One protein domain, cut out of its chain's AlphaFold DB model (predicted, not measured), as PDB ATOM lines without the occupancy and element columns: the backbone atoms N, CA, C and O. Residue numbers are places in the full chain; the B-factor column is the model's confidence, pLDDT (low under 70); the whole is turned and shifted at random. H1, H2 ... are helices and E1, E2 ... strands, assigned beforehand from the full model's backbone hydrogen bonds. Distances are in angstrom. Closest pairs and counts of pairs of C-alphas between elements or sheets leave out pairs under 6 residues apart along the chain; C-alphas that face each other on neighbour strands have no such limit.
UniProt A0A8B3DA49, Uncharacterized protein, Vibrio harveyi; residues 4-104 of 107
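What this domain is: This is residues 4 to 104 of the 107 residues of an uncharacterized protein of Vibrio harveyi (UniProt A0A8B3DA49). A twisted sheet of four strands stands between one helix, H4, which packs lengthwise over one face, and a cluster of three helices, of which H1 packs on the opposite face while H2 and H3 pack on H1 away from the sheet. Residues 4 to 15, with no named element, lead into H1. The printed part has 101 residues, with four named helices and four named strands in the order H1 H2 H3 E1 E2 E3 E4 H4; the sheet runs E1 E2 E3 E4, antiparallel throughout, and the class is mixed, helices and strands. The whole is compact, with a radius of gyration of the C-alphas of 13.4 A, and rounded, spanning 37 by 31 by 26 A.

Where its parts are: After residues 4 to 15, H1 takes residues 16 to 24, from C-alpha 16 at (339.561, 178.381, 283.876), and is 13.1 A long. H2 is residues 26 to 31, and H3 is residues 34 to 46, 18.5 A long. E1 is residues 55 to 59, E2 residues 62 to 69, 23.3 A, E3 residues 74 to 80, 19.8 A, and E4 residues 85 to 91, 20.0 A. H4, residues 94 to 103, is 14.2 A long and ends with C-alpha 103 at (318.999, 179.727, 298.184).

How they stand to each other: The strands form a meander, each the antiparallel neighbour of the one before, in three hairpins. N 57 and O 64 of E1 and E2 are 2.9 A apart, N 65 and O 78 of E2 and E3 2.9 A, and N 77 and O 88 of E3 and E4 2.8 A, each within hydrogen-bond range. With helices on both faces the domain has three layers. H1 lies over E2 and E3 at a height over the sheet of 9.1 A, slantwise to the strands, at 37 degrees to E2 on the local plane. H4, on the opposite face, lies over E3 at a height of 8.9 A, along the strands, at 11 degrees to E3 on the local plane; the closest C-alphas of E3 and H4, those of Gly 75 and Tyr 97, are 6.0 A apart. H3 touches H1 at a steep tilt of 55 degrees, the same way, with the closest C-alphas, Val 23 and Ala 40, 4.7 A apart. H2 and H3 form a helical hairpin at a shallow tilt of 20 degrees; H3 touches H2 with residues 36 to 41 alone, and the closest C-alphas, Arg 29 and Gly 37, are 4.4 A apart. H1 and H2 touch only at the corner, with the C-alphas of Ser 22 and Leu 28 closest at 4.9 A. H2 and H3 are not on the sheet, and H4 is apart from H1, H2 and H3. Every O i to N i+4 pair is within hydrogen-bond range in H3 and H4; in H1 it is 4 of 5, and in H2 0 of 2, beside 2 of 3 O i to N i+3 pairs.

The domain as a whole: The two C-alphas farthest apart, those of Pro 33 and Glu 95, are 37.0 A apart. The printed part has no cut and no long link; the link from H3 to E1, 8 residues, is short, and the others are tight. The mean pLDDT of the printed part is 85.4, and residues 4 to 12 and 51 to 52 are under 70.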
ATOM      1  N   LYS A   4     333.009 178.868 275.656       42.50
ATOM      2  CA  LYS A   4     333.122 179.528 274.349       42.50
ATOM      3  C   LYS A   4     332.219 180.750 274.164       42.50
ATOM      4  O   LYS A   4     332.486 181.531 273.261       42.50
ATOM      5  N   GLU A   5     331.173 180.920 274.973       48.38
ATOM      6  CA  GLU A   5     330.248 182.055 274.820       48.38
ATOM      7  C   GLU A   5     330.730 183.340 275.509       48.38
ATOM      8  O   GLU A   5     330.268 184.417 275.152       48.38
ATOM      9  N   PHE A   6     331.692 183.256 276.437       49.56
ATOM     10  CA  PHE A   6     332.256 184.436 277.112       49.56
ATOM     11  C   PHE A   6     333.634 184.846 276.575       49.56
ATOM     12  O   PHE A   6     333.951 186.032 276.563       49.56
ATOM     13  N   TYR A   7     334.436 183.895 276.085       50.34
ATOM     14  CA  TYR A   7     335.790 184.152 275.583       50.34
ATOM     15  C   TYR A   7     335.984 183.466 274.228       50.34
ATOM     16  O   TYR A   7     336.658 182.447 274.111       50.34
ATOM     17  N   THR A   8     335.373 184.015 273.177       48.56
ATOM     18  CA  THR A   8     335.330 183.419 271.825       48.56
ATOM     19  C   THR A   8     336.698 183.191 271.163       48.56
ATOM     20  O   THR A   8     336.761 182.524 270.133       48.56
ATOM     21  N   THR A   9     337.792 183.702 271.737       53.53
ATOM     22  CA  THR A   9     339.137 183.655 271.133       53.53
ATOM     23  C   THR A   9     340.212 183.070 272.055       53.53
ATOM     24  O   THR A   9     341.344 182.885 271.614       53.53
ATOM     25  N   ILE A  10     339.900 182.780 273.324       57.31
ATOM     26  CA  ILE A  10     340.898 182.341 274.308       57.31
ATOM     27  C   ILE A  10     340.500 180.969 274.833       57.31
ATOM     28  O   ILE A  10     339.467 180.813 275.485       57.31
ATOM     29  N   ASP A  11     341.339 179.975 274.557       64.62
ATOM     30  CA  ASP A  11     341.221 178.679 275.201       64.62
ATOM     31  C   ASP A  11     341.712 178.792 276.648       64.62
ATOM     32  O   ASP A  11     342.904 178.952 276.908       64.62
ATOM     33  N   LEU A  12     340.773 178.762 277.591       68.69
ATOM     34  CA  LEU A  12     341.055 178.747 279.026       68.69
ATOM     35  C   LEU A  12     341.023 177.318 279.593       68.69
ATOM     36  O   LEU A  12     340.915 177.143 280.807       68.69
ATOM     37  N   THR A  13     341.020 176.281 278.749       70.19
ATOM     38  CA  THR A  13     341.132 174.881 279.194       70.19
ATOM     39  C   THR A  13     342.288 174.734 280.188       70.19
ATOM     40  O   THR A  13     343.329 175.368 280.044       70.19
ATOM     41  N   ASP A  14     342.052 173.973 281.257       74.31
ATOM     42  CA  ASP A  14     342.952 173.743 282.399       74.31
ATOM     43  C   ASP A  14     343.230 174.937 283.335       74.31
ATOM     44  O   ASP A  14     343.525 174.703 284.503       74.31
ATOM     45  N   ILE A  15     343.047 176.191 282.896       84.12
ATOM     46  CA  ILE A  15     343.303 177.398 283.718       84.12
ATOM     47  C   ILE A  15     342.041 178.196 284.081       84.12
ATOM     48  O   ILE A  15     342.114 179.237 284.736       84.12
ATOM     49  N   GLN A  16     340.862 177.727 283.661       86.12
ATOM     50  CA  GLN A  16     339.561 178.381 283.876       86.12
ATOM     51  C   GLN A  16     339.322 178.777 285.336       86.12
ATOM     52  O   GLN A  16     338.919 179.908 285.615       86.12
ATOM     53  N   HIS A  17     339.576 177.859 286.273       87.69
ATOM     54  CA  HIS A  17     339.373 178.113 287.699       87.69
ATOM     55  C   HIS A  17     340.316 179.195 288.221       87.69
ATOM     56  O   HIS A  17     339.884 180.063 288.974       87.69
ATOM     57  N   GLU A  18     341.587 179.162 287.830       89.44
ATOM     58  CA  GLU A  18     342.603 180.121 288.280       89.44
ATOM     59  C   GLU A  18     342.337 181.508 287.701       89.44
ATOM     60  O   GLU A  18     342.324 182.499 288.438       89.44
ATOM     61  N   PHE A  19     342.021 181.567 286.406       91.44
ATOM     62  CA  PHE A  19     341.627 182.794 285.733       91.44
ATOM     63  C   PHE A  19     340.396 183.420 286.394       91.44
ATOM     64  O   PHE A  19     340.463 184.564 286.845       91.44
ATOM     65  N   LEU A  20     339.293 182.676 286.539       91.12
ATOM     66  CA  LEU A  20     338.073 183.226 287.132       91.12
ATOM     67  C   LEU A  20     338.269 183.619 288.599       91.12
ATOM     68  O   LEU A  20     337.743 184.644 289.018       91.12
ATOM     69  N   LYS A  21     339.078 182.895 289.383       92.06
ATOM     70  CA  LYS A  21     339.425 183.330 290.748       92.06
ATOM     71  C   LYS A  21     340.208 184.643 290.756       92.06
ATOM     72  O   LYS A  21     339.989 185.459 291.647       92.06
ATOM     73  N   SER A  22     341.071 184.887 289.772       93.06
ATOM     74  CA  SER A  22     341.834 186.140 289.667       93.06
ATOM     75  C   SER A  22     340.979 187.373 289.336       93.06
ATOM     76  O   SER A  22     341.373 188.504 289.643       93.06
ATOM     77  N   VAL A  23     339.774 187.165 288.790       92.75
ATOM     78  CA  VAL A  23     338.759 188.220 288.649       92.75
ATOM     79  C   VAL A  23     338.365 188.742 290.035       92.75
ATOM     80  O   VAL A  23     338.342 189.951 290.260       92.75
ATOM     81  N   PHE A  24     338.152 187.838 290.995       92.12
ATOM     82  CA  PHE A  24     337.763 188.170 292.370       92.12
ATOM     83  C   PHE A  24     338.942 188.546 293.275       92.12
ATOM     84  O   PHE A  24     338.781 189.349 294.190       92.12
ATOM     85  N   TYR A  25     340.126 187.985 293.034       91.38
ATOM     86  CA  TYR A  25     341.301 188.151 293.890       91.38
ATOM     87  C   TYR A  25     342.450 188.818 293.128       91.38
ATOM     88  O   TYR A  25     343.199 188.132 292.425       91.38
ATOM     89  N   PRO A  26     342.647 190.145 293.278       90.12
ATOM     90  CA  PRO A  26     343.662 190.888 292.529       90.12
ATOM     91  C   PRO A  26     345.085 190.344 292.679       90.12
ATOM     92  O   PRO A  26     345.867 190.388 291.734       90.12
ATOM     93  N   ASN A  27     345.413 189.779 293.840       90.31
ATOM     94  CA  ASN A  27     346.715 189.176 294.117       90.31
ATOM     95  C   ASN A  27     347.005 187.911 293.289       90.31
ATOM     96  O   ASN A  27     348.165 187.534 293.189       90.31
ATOM     97  N   LEU A  28     345.994 187.261 292.701       90.62
ATOM     98  CA  LEU A  28     346.180 186.095 291.823       90.62
ATOM     99  C   LEU A  28     346.463 186.487 290.364       90.62
ATOM    100  O   LEU A  28     346.789 185.636 289.543       90.62
ATOM    101  N   ARG A  29     346.349 187.771 290.010       91.19
ATOM    102  CA  ARG A  29     346.589 188.229 288.631       91.19
ATOM    103  C   ARG A  29     348.068 188.183 288.261       91.19
ATOM    104  O   ARG A  29     348.394 187.974 287.103       91.19
ATOM    105  N   THR A  30     348.956 188.335 289.242       89.56
ATOM    106  CA  THR A  30     350.414 188.309 289.042       89.56
ATOM    107  C   THR A  30     350.959 186.910 288.763       89.56
ATOM    108  O   THR A  30     352.062 186.790 288.240       89.56
ATOM    109  N   SER A  31     350.206 185.854 289.096       88.94
ATOM    110  CA  SER A  31     350.545 184.471 288.735       88.94
ATOM    111  C   SER A  31     350.098 184.083 287.324       88.94
ATOM    112  O   SER A  31     350.433 182.996 286.863       88.94
ATOM    113  N   LEU A  32     349.348 184.949 286.640       89.25
ATOM    114  CA  LEU A  32     348.925 184.748 285.259       89.25
ATOM    115  C   LEU A  32     349.862 185.499 284.302       89.25
ATOM    116  O   LEU A  32     350.491 186.482 284.701       89.25
ATOM    117  N   PRO A  33     349.939 185.093 283.023       91.25
ATOM    118  CA  PRO A  33     350.533 185.933 281.988       91.25
ATOM    119  C   PRO A  33     349.933 187.346 282.023       91.25
ATOM    120  O   PRO A  33     348.723 187.483 282.193       91.25
ATOM    121  N   ASN A  34     350.752 188.385 281.827       89.50
ATOM    122  CA  ASN A  34     350.331 189.785 282.008       89.50
ATOM    123  C   ASN A  34     349.012 190.125 281.298       89.50
ATOM    124  O   ASN A  34     348.104 190.663 281.923       89.50
ATOM    125  N   TRP A  35     348.876 189.736 280.027       88.94
ATOM    126  CA  TRP A  35     347.667 189.984 279.233       88.94
ATOM    127  C   TRP A  35     346.413 189.322 279.831       88.94
ATOM    128  O   TRP A  35     345.310 189.849 279.725       88.94
ATOM    129  N   LEU A  36     346.571 188.175 280.496       90.19
ATOM    130  CA  LEU A  36     345.479 187.447 281.133       90.19
ATOM    131  C   LEU A  36     345.130 188.055 282.501       90.19
ATOM    132  O   LEU A  36     343.960 188.119 282.872       90.19
ATOM    133  N   GLY A  37     346.133 188.552 283.231       91.88
ATOM    134  CA  GLY A  37     345.929 189.339 284.448       91.88
ATOM    135  C   GLY A  37     345.214 190.670 284.182       91.88
ATOM    136  O   GLY A  37     344.354 191.073 284.969       91.88
ATOM    137  N   GLU A  38     345.519 191.326 283.059       91.62
ATOM    138  CA  GLU A  38     344.808 192.518 282.577       91.62
ATOM    139  C   GLU A  38     343.357 192.191 282.220       91.62
ATOM    140  O   GLU A  38     342.449 192.848 282.730       91.62
ATOM    141  N   LEU A  39     343.118 191.111 281.470       91.56
ATOM    142  CA  LEU A  39     341.763 190.650 281.153       91.56
ATOM    143  C   LEU A  39     340.943 190.341 282.417       91.56
ATOM    144  O   LEU A  39     339.775 190.715 282.525       91.56
ATOM    145  N   ALA A  40     341.553 189.698 283.417       92.06
ATOM    146  CA  ALA A  40     340.899 189.437 284.696       92.06
ATOM    147  C   ALA A  40     340.544 190.731 285.446       92.06
ATOM    148  O   ALA A  40     339.511 190.807 286.116       92.06
ATOM    149  N   ASN A  41     341.385 191.762 285.338       92.75
ATOM    150  CA  ASN A  41     341.116 193.076 285.907       92.75
ATOM    151  C   ASN A  41     339.962 193.792 285.189       92.75
ATOM    152  O   ASN A  41     339.079 194.321 285.861       92.75
ATOM    153  N   GLU A  42     339.929 193.765 283.856       92.00
ATOM    154  CA  GLU A  42     338.817 194.309 283.065       92.00
ATOM    155  C   GLU A  42     337.494 193.621 283.420       92.00
ATOM    156  O   GLU A  42     336.492 194.287 283.697       92.00
ATOM    157  N   GLN A  43     337.508 192.289 283.530       90.50
ATOM    158  CA  GLN A  43     336.338 191.527 283.953       90.50
ATOM    159  C   GLN A  43     335.888 191.929 285.365       90.50
ATOM    160  O   GLN A  43     334.697 192.134 285.600       90.50
ATOM    161  N   ALA A  44     336.826 192.107 286.299       91.44
ATOM    162  CA  ALA A  44     336.514 192.515 287.665       91.44
ATOM    163  C   ALA A  44     335.860 193.902 287.720       91.44
ATOM    164  O   ALA A  44     334.924 194.116 288.492       91.44
ATOM    165  N   MET A  45     336.328 194.832 286.881       90.88
ATOM    166  CA  MET A  45     335.724 196.155 286.732       90.88
ATOM    167  C   MET A  45     334.310 196.066 286.157       90.88
ATOM    168  O   MET A  45     333.417 196.726 286.681       90.88
ATOM    169  N   SER A  46     334.081 195.216 285.148       88.25
ATOM    170  CA  SER A  46     332.746 195.009 284.564       88.25
ATOM    171  C   SER A  46     331.730 194.440 285.561       88.25
ATOM    172  O   SER A  46     330.544 194.731 285.473       88.25
ATOM    173  N   PHE A  47     332.199 193.667 286.545       87.38
ATOM    174  CA  PHE A  47     331.380 193.126 287.632       87.38
ATOM    175  C   PHE A  47     331.274 194.065 288.843       87.38
ATOM    176  O   PHE A  47     330.699 193.677 289.859       87.38
ATOM    177  N   GLY A  48     331.869 195.262 288.780       86.94
ATOM    178  CA  GLY A  48     331.883 196.231 289.879       86.94
ATOM    179  C   GLY A  48     332.660 195.779 291.124       86.94
ATOM    180  O   GLY A  48     332.543 196.381 292.188       86.94
ATOM    181  N   LEU A  49     333.519 194.759 291.009       85.69
ATOM    182  CA  LEU A  49     334.266 194.185 292.141       85.69
ATOM    183  C   LEU A  49     335.336 195.125 292.712       85.69
ATOM    184  O   LEU A  49     335.865 194.875 293.789       85.69
ATOM    185  N   SER A  50     335.652 196.223 292.022       71.88
ATOM    186  CA  SER A  50     336.590 197.243 292.507       71.88
ATOM    187  C   SER A  50     336.066 198.032 293.712       71.88
ATOM    188  O   SER A  50     336.859 198.647 294.422       71.88
ATOM    189  N   LYS A  51     334.747 198.024 293.943       64.56
ATOM    190  CA  LYS A  51     334.069 198.774 295.015       64.56
ATOM    191  C   LYS A  51     333.256 197.884 295.956       64.56
ATOM    192  O   LYS A  51     332.621 198.387 296.879       64.56
ATOM    193  N   THR A  52     333.294 196.577 295.731       67.75
ATOM    194  CA  THR A  52     332.400 195.616 296.366       67.75
ATOM    195  C   THR A  52     333.192 194.576 297.140       67.75
ATOM    196  O   THR A  52     334.229 194.091 296.693       67.75
ATOM    197  N   ASN A  53     332.661 194.178 298.294       77.81
ATOM    198  CA  ASN A  53     333.199 193.045 299.032       77.81
ATOM    199  C   ASN A  53     332.895 191.744 298.289       77.81
ATOM    200  O   ASN A  53     331.733 191.379 298.095       77.81
ATOM    201  N   VAL A  54     333.952 191.025 297.922       88.00
ATOM    202  CA  VAL A  54     333.830 189.668 297.395       88.00
ATOM    203  C   VAL A  54     333.257 188.767 298.479       88.00
ATOM    204  O   VAL A  54     333.796 188.656 299.581       88.00
ATOM    205  N   ILE A  55     332.172 188.083 298.149       88.88
ATOM    206  CA  ILE A  55     331.624 187.011 298.966       88.88
ATOM    207  C   ILE A  55     332.348 185.730 298.584       88.88
ATOM    208  O   ILE A  55     332.380 185.374 297.411       88.88
ATOM    209  N   ASN A  56     332.897 185.034 299.579       91.25
ATOM    210  CA  ASN A  56     333.411 183.677 299.434       91.25
ATOM    211  C   ASN A  56     332.679 182.760 300.416       91.25
ATOM    212  O   ASN A  56     332.732 182.975 301.629       91.25
ATOM    213  N   ARG A  57     331.982 181.747 299.897       90.69
ATOM    214  CA  ARG A  57     331.393 180.670 300.702       90.69
ATOM    215  C   ARG A  57     331.898 179.326 300.189       90.69
ATOM    216  O   ARG A  57     331.874 179.079 298.991       90.69
ATOM    217  N   LYS A  58     332.291 178.429 301.091       89.19
ATOM    218  CA  LYS A  58     332.678 177.053 300.749       89.19
ATOM    219  C   LYS A  58     331.736 176.057 301.401       89.19
ATOM    220  O   LYS A  58     331.476 176.152 302.598       89.19
ATOM    221  N   PHE A  59     331.260 175.092 300.621       86.00
ATOM    222  CA  PHE A  59     330.360 174.036 301.073       86.00
ATOM    223  C   PHE A  59     330.774 172.692 300.459       86.00
ATOM    224  O   PHE A  59     330.448 172.392 299.311       86.00
ATOM    225  N   GLY A  60     331.488 171.865 301.229       85.44
ATOM    226  CA  GLY A  60     332.090 170.633 300.707       85.44
ATOM    227  C   GLY A  60     333.088 170.946 299.590       85.44
ATOM    228  O   GLY A  60     333.974 171.775 299.782       85.44
ATOM    229  N   ASP A  61     332.898 170.329 298.424       86.44
ATOM    230  CA  ASP A  61     333.745 170.516 297.235       86.44
ATOM    231  C   ASP A  61     333.323 171.705 296.351       86.44
ATOM    232  O   ASP A  61     333.826 171.860 295.238       86.44
ATOM    233  N   VAL A  62     332.375 172.526 296.818       88.81
ATOM    234  CA  VAL A  62     331.859 173.689 296.087       88.81
ATOM    235  C   VAL A  62     332.376 174.981 296.713       88.81
ATOM    236  O   VAL A  62     332.242 175.191 297.921       88.81
ATOM    237  N   GLU A  63     332.924 175.871 295.889       92.50
ATOM    238  CA  GLU A  63     333.288 177.240 296.267       92.50
ATOM    239  C   GLU A  63     332.393 178.233 295.524       92.50
ATOM    240  O   GLU A  63     332.217 178.152 294.315       92.50
ATOM    241  N   LEU A  64     331.811 179.177 296.251       92.81
ATOM    242  CA  LEU A  64     330.999 180.262 295.719       92.81
ATOM    243  C   LEU A  64     331.778 181.554 295.843       92.81
ATOM    244  O   LEU A  64     332.103 181.953 296.963       92.81
ATOM    245  N   LEU A  65     332.015 182.218 294.717       93.75
ATOM    246  CA  LEU A  65     332.528 183.582 294.681       93.75
ATOM    247  C   LEU A  65     331.474 184.498 294.093       93.75
ATOM    248  O   LEU A  65     330.828 184.145 293.114       93.75
ATOM    249  N   GLY A  66     331.296 185.681 294.654       92.44
ATOM    250  CA  GLY A  66     330.366 186.633 294.072       92.44
ATOM    251  C   GLY A  66     330.602 188.054 294.521       92.44
ATOM    252  O   GLY A  66     331.328 188.312 295.479       92.44
ATOM    253  N   GLY A  67     329.960 188.973 293.823       92.25
ATOM    254  CA  GLY A  67     329.892 190.372 294.198       92.25
ATOM    255  C   GLY A  67     328.610 190.997 293.675       92.25
ATOM    256  O   GLY A  67     328.075 190.575 292.650       92.25
ATOM    257  N   TYR A  68     328.129 191.992 294.409       92.31
ATOM    258  CA  TYR A  68     327.015 192.842 294.022       92.31
ATOM    259  C   TYR A  68     327.479 194.287 293.875       92.31
ATOM    260  O   TYR A  68     328.059 194.853 294.803       92.31
ATOM    261  N   ASP A  69     327.234 194.875 292.715       91.06
ATOM    262  CA  ASP A  69     327.454 196.289 292.466       91.06
ATOM    263  C   ASP A  69     326.136 197.049 292.612       91.06
ATOM    264  O   ASP A  69     325.217 196.909 291.804       91.06
ATOM    265  N   ASP A  70     326.051 197.871 293.656       88.75
ATOM    266  CA  ASP A  70     324.857 198.663 293.953       88.75
ATOM    267  C   ASP A  70     324.632 199.788 292.932       88.75
ATOM    268  O   ASP A  70     323.492 200.187 292.698       88.75
ATOM    269  N   ALA A  71     325.694 200.263 292.269       89.12
ATOM    270  CA  ALA A  71     325.585 201.324 291.270       89.12
ATOM    271  C   ALA A  71     324.892 200.839 289.989       89.12
ATOM    272  O   ALA A  71     324.032 201.535 289.452       89.12
ATOM    273  N   SER A  72     325.250 199.644 289.509       89.12
ATOM    274  CA  SER A  72     324.603 199.006 288.354       89.12
ATOM    275  C   SER A  72     323.401 198.136 288.726       89.12
ATOM    276  O   SER A  72     322.715 197.641 287.831       89.12
ATOM    277  N   LYS A  73     323.128 197.959 290.028       91.81
ATOM    278  CA  LYS A  73     322.106 197.043 290.556       91.81
ATOM    279  C   LYS A  73     322.263 195.637 289.971       91.81
ATOM    280  O   LYS A  73     321.293 195.017 289.533       91.81
ATOM    281  N   GLN A  74     323.503 195.148 289.940       91.62
ATOM    282  CA  GLN A  74     323.848 193.867 289.332       91.62
ATOM    283  C   GLN A  74     324.689 193.002 290.272       91.62
ATOM    284  O   GLN A  74     325.708 193.426 290.812       91.62
ATOM    285  N   GLY A  75     324.272 191.751 290.439       91.75
ATOM    286  CA  GLY A  75     324.992 190.722 291.175       91.75
ATOM    287  C   GLY A  75     325.529 189.640 290.251       91.75
ATOM    288  O   GLY A  75     324.846 189.201 289.328       91.75
ATOM    289  N   ASN A  76     326.740 189.172 290.533       92.19
ATOM    290  CA  ASN A  76     327.355 188.038 289.856       92.19
ATOM    291  C   ASN A  76     327.789 187.005 290.893       92.19
ATOM    292  O   ASN A  76     328.462 187.345 291.864       92.19
ATOM    293  N   ILE A  77     327.412 185.746 290.679       92.50
ATOM    294  CA  ILE A  77     327.781 184.609 291.524       92.50
ATOM    295  C   ILE A  77     328.363 183.523 290.628       92.50
ATOM    296  O   ILE A  77     327.749 183.112 289.646       92.50
ATOM    297  N   PHE A  78     329.539 183.039 290.991       92.81
ATOM    298  CA  PHE A  78     330.229 181.929 290.367       92.81
ATOM    299  C   PHE A  78     330.246 180.752 291.329       92.81
ATOM    300  O   PHE A  78     330.696 180.876 292.468       92.81
ATOM    301  N   VAL A  79     329.752 179.612 290.859       91.31
ATOM    302  CA  VAL A  79     329.747 178.342 291.583       91.31
ATOM    303  C   VAL A  79     330.843 177.471 290.989       91.31
ATOM    304  O   VAL A  79     330.708 176.981 289.870       91.31
ATOM    305  N   PHE A  80     331.936 177.303 291.719       90.44
ATOM    306  CA  PHE A  80     333.064 176.468 291.338       90.44
ATOM    307  C   PHE A  80     332.863 175.062 291.884       90.44
ATOM    308  O   PHE A  80     332.852 174.849 293.097       90.44
ATOM    309  N   GLU A  81     332.764 174.103 290.977       87.25
ATOM    310  CA  GLU A  81     332.819 172.678 291.268       87.25
ATOM    311  C   GLU A  81     334.072 172.069 290.626       87.25
ATOM    312  O   GLU A  81     334.789 172.718 289.859       87.25
ATOM    313  N   LYS A  82     334.334 170.789 290.911       83.62
ATOM    314  CA  LYS A  82     335.545 170.091 290.456       83.62
ATOM    315  C   LYS A  82     335.759 170.131 288.937       83.62
ATOM    316  O   LYS A  82     336.893 170.251 288.495       83.62
ATOM    317  N   TYR A  83     334.687 170.019 288.154       81.88
ATOM    318  CA  TYR A  83     334.760 169.911 286.688       81.88
ATOM    319  C   TYR A  83     333.924 170.957 285.953       81.88
ATOM    320  O   TYR A  83     333.877 170.954 284.727       81.88
ATOM    321  N   GLN A  84     333.229 171.825 286.686       84.69
ATOM    322  CA  GLN A  84     332.316 172.791 286.097       84.69
ATOM    323  C   GLN A  84     332.291 174.080 286.897       84.69
ATOM    324  O   GLN A  84     332.527 174.092 288.106       84.69
ATOM    325  N   ILE A  85     331.994 175.165 286.193       88.00
ATOM    326  CA  ILE A  85     331.784 176.476 286.781       88.00
ATOM    327  C   ILE A  85     330.437 176.974 286.275       88.00
ATOM    328  O   ILE A  85     330.187 177.004 285.067       88.00
ATOM    329  N   HIS A  86     329.562 177.349 287.201       89.81
ATOM    330  CA  HIS A  86     328.293 177.992 286.873       89.81
ATOM    331  C   HIS A  86     328.398 179.478 287.150       89.81
ATOM    332  O   HIS A  86     329.009 179.882 288.135       89.81
ATOM    333  N   HIS A  87     327.769 180.284 286.306       91.69
ATOM    334  CA  HIS A  87     327.649 181.723 286.488       91.69
ATOM    335  C   HIS A  87     326.169 182.076 286.567       91.69
ATOM    336  O   HIS A  87     325.374 181.690 285.712       91.69
ATOM    337  N   LEU A  88     325.809 182.786 287.628       90.25
ATOM    338  CA  LEU A  88     324.487 183.338 287.860       90.25
ATOM    339  C   LEU A  88     324.636 184.857 287.889       90.25
ATOM    340  O   LEU A  88     325.376 185.394 288.717       90.25
ATOM    341  N   SER A  89     323.933 185.538 286.990       90.12
ATOM    342  CA  SER A  89     323.811 186.993 287.000       90.12
ATOM    343  C   SER A  89     322.397 187.364 287.418       90.12
ATOM    344  O   SER A  89     321.430 186.760 286.951       90.12
ATOM    345  N   ILE A  90     322.278 188.338 288.314       89.69
ATOM    346  CA  ILE A  90     320.997 188.859 288.780       89.69
ATOM    347  C   ILE A  90     320.992 190.376 288.651       89.69
ATOM    348  O   ILE A  90     321.939 191.044 289.058       89.69
ATOM    349  N   GLY A  91     319.928 190.910 288.064       90.62
ATOM    350  CA  GLY A  91     319.644 192.340 288.067       90.62
ATOM    351  C   GLY A  91     318.613 192.676 289.138       90.62
ATOM    352  O   GLY A  91     317.741 191.861 289.438       90.62
ATOM    353  N   GLY A  92     318.698 193.885 289.680       89.75
ATOM    354  CA  GLY A  92     317.763 194.407 290.670       89.75
ATOM    355  C   GLY A  92     318.408 194.650 292.028       89.75
ATOM    356  O   GLY A  92     319.630 194.708 292.164       89.75
ATOM    357  N   GLU A  93     317.567 194.839 293.039       91.06
ATOM    358  CA  GLU A  93     318.004 195.214 294.383       91.06
ATOM    359  C   GLU A  93     318.866 194.142 295.059       91.06
ATOM    360  O   GLU A  93     318.706 192.938 294.836       91.06
ATOM    361  N   GLY A  94     319.769 194.594 295.934       87.62
ATOM    362  CA  GLY A  94     320.721 193.731 296.635       87.62
ATOM    363  C   GLY A  94     320.055 192.659 297.499       87.62
ATOM    364  O   GLY A  94     320.644 191.604 297.719       87.62
ATOM    365  N   GLU A  95     318.811 192.877 297.930       91.38
ATOM    366  CA  GLU A  95     318.015 191.880 298.651       91.38
ATOM    367  C   GLU A  95     317.842 190.594 297.834       91.38
ATOM    368  O   GLU A  95     318.135 189.515 298.344       91.38
ATOM    369  N   TYR A  96     317.512 190.696 296.542       89.00
ATOM    370  CA  TYR A  96     317.368 189.525 295.672       89.00
ATOM    371  C   TYR A  96     318.692 188.781 295.476       89.00
ATOM    372  O   TYR A  96     318.725 187.552 295.400       89.00
ATOM    373  N   TYR A  97     319.808 189.512 295.433       91.00
ATOM    374  CA  TYR A  97     321.136 188.906 295.391       91.00
ATOM    375  C   TYR A  97     321.439 188.114 296.673       91.00
ATOM    376  O   TYR A  97     321.942 186.989 296.607       91.00
ATOM    377  N   ILE A  98     321.089 188.659 297.842       89.69
ATOM    378  CA  ILE A  98     321.241 187.966 299.128       89.69
ATOM    379  C   ILE A  98     320.310 186.751 299.224       89.69
ATOM    380  O   ILE A  98     320.737 185.694 299.698       89.69
ATOM    381  N   GLU A  99     319.067 186.862 298.756       89.94
ATOM    382  CA  GLU A  99     318.128 185.741 298.678       89.94
ATOM    383  C   GLU A  99     318.674 184.618 297.797       89.94
ATOM    384  O   GLU A  99     318.734 183.469 298.243       89.94
ATOM    385  N   LEU A 100     319.168 184.946 296.599       87.56
ATOM    386  CA  LEU A 100     319.777 183.980 295.687       87.56
ATOM    387  C   LEU A 100     320.992 183.296 296.329       87.56
ATOM    388  O   LEU A 100     321.073 182.070 296.350       87.56
ATOM    389  N   LEU A 101     321.902 184.064 296.935       88.31
ATOM    390  CA  LEU A 101     323.048 183.515 297.666       88.31
ATOM    391  C   LEU A 101     322.649 182.566 298.798       88.31
ATOM    392  O   LEU A 101     323.392 181.640 299.126       88.31
ATOM    393  N   ASN A 102     321.518 182.824 299.451       87.94
ATOM    394  CA  ASN A 102     321.020 181.997 300.543       87.94
ATOM    395  C   ASN A 102     320.237 180.775 300.053       87.94
ATOM    396  O   ASN A 102     320.222 179.769 300.762       87.94
ATOM    397  N   ALA A 103     319.635 180.849 298.864       86.62
ATOM    398  CA  ALA A 103     318.999 179.727 298.184       86.62
ATOM    399  C   ALA A 103     320.031 178.725 297.644       86.62
ATOM    400  O   ALA A 103     319.758 177.525 297.609       86.62
ATOM    401  N   ILE A 104     321.239 179.188 297.299       82.62
ATOM    402  CA  ILE A 104     322.378 178.324 296.969       82.62
ATOM    403  C   ILE A 104     322.944 177.722 298.270       82.62
ATOM    404  O   ILE A 104     323.997 178.103 298.781       82.62
TER     405      ILE A 104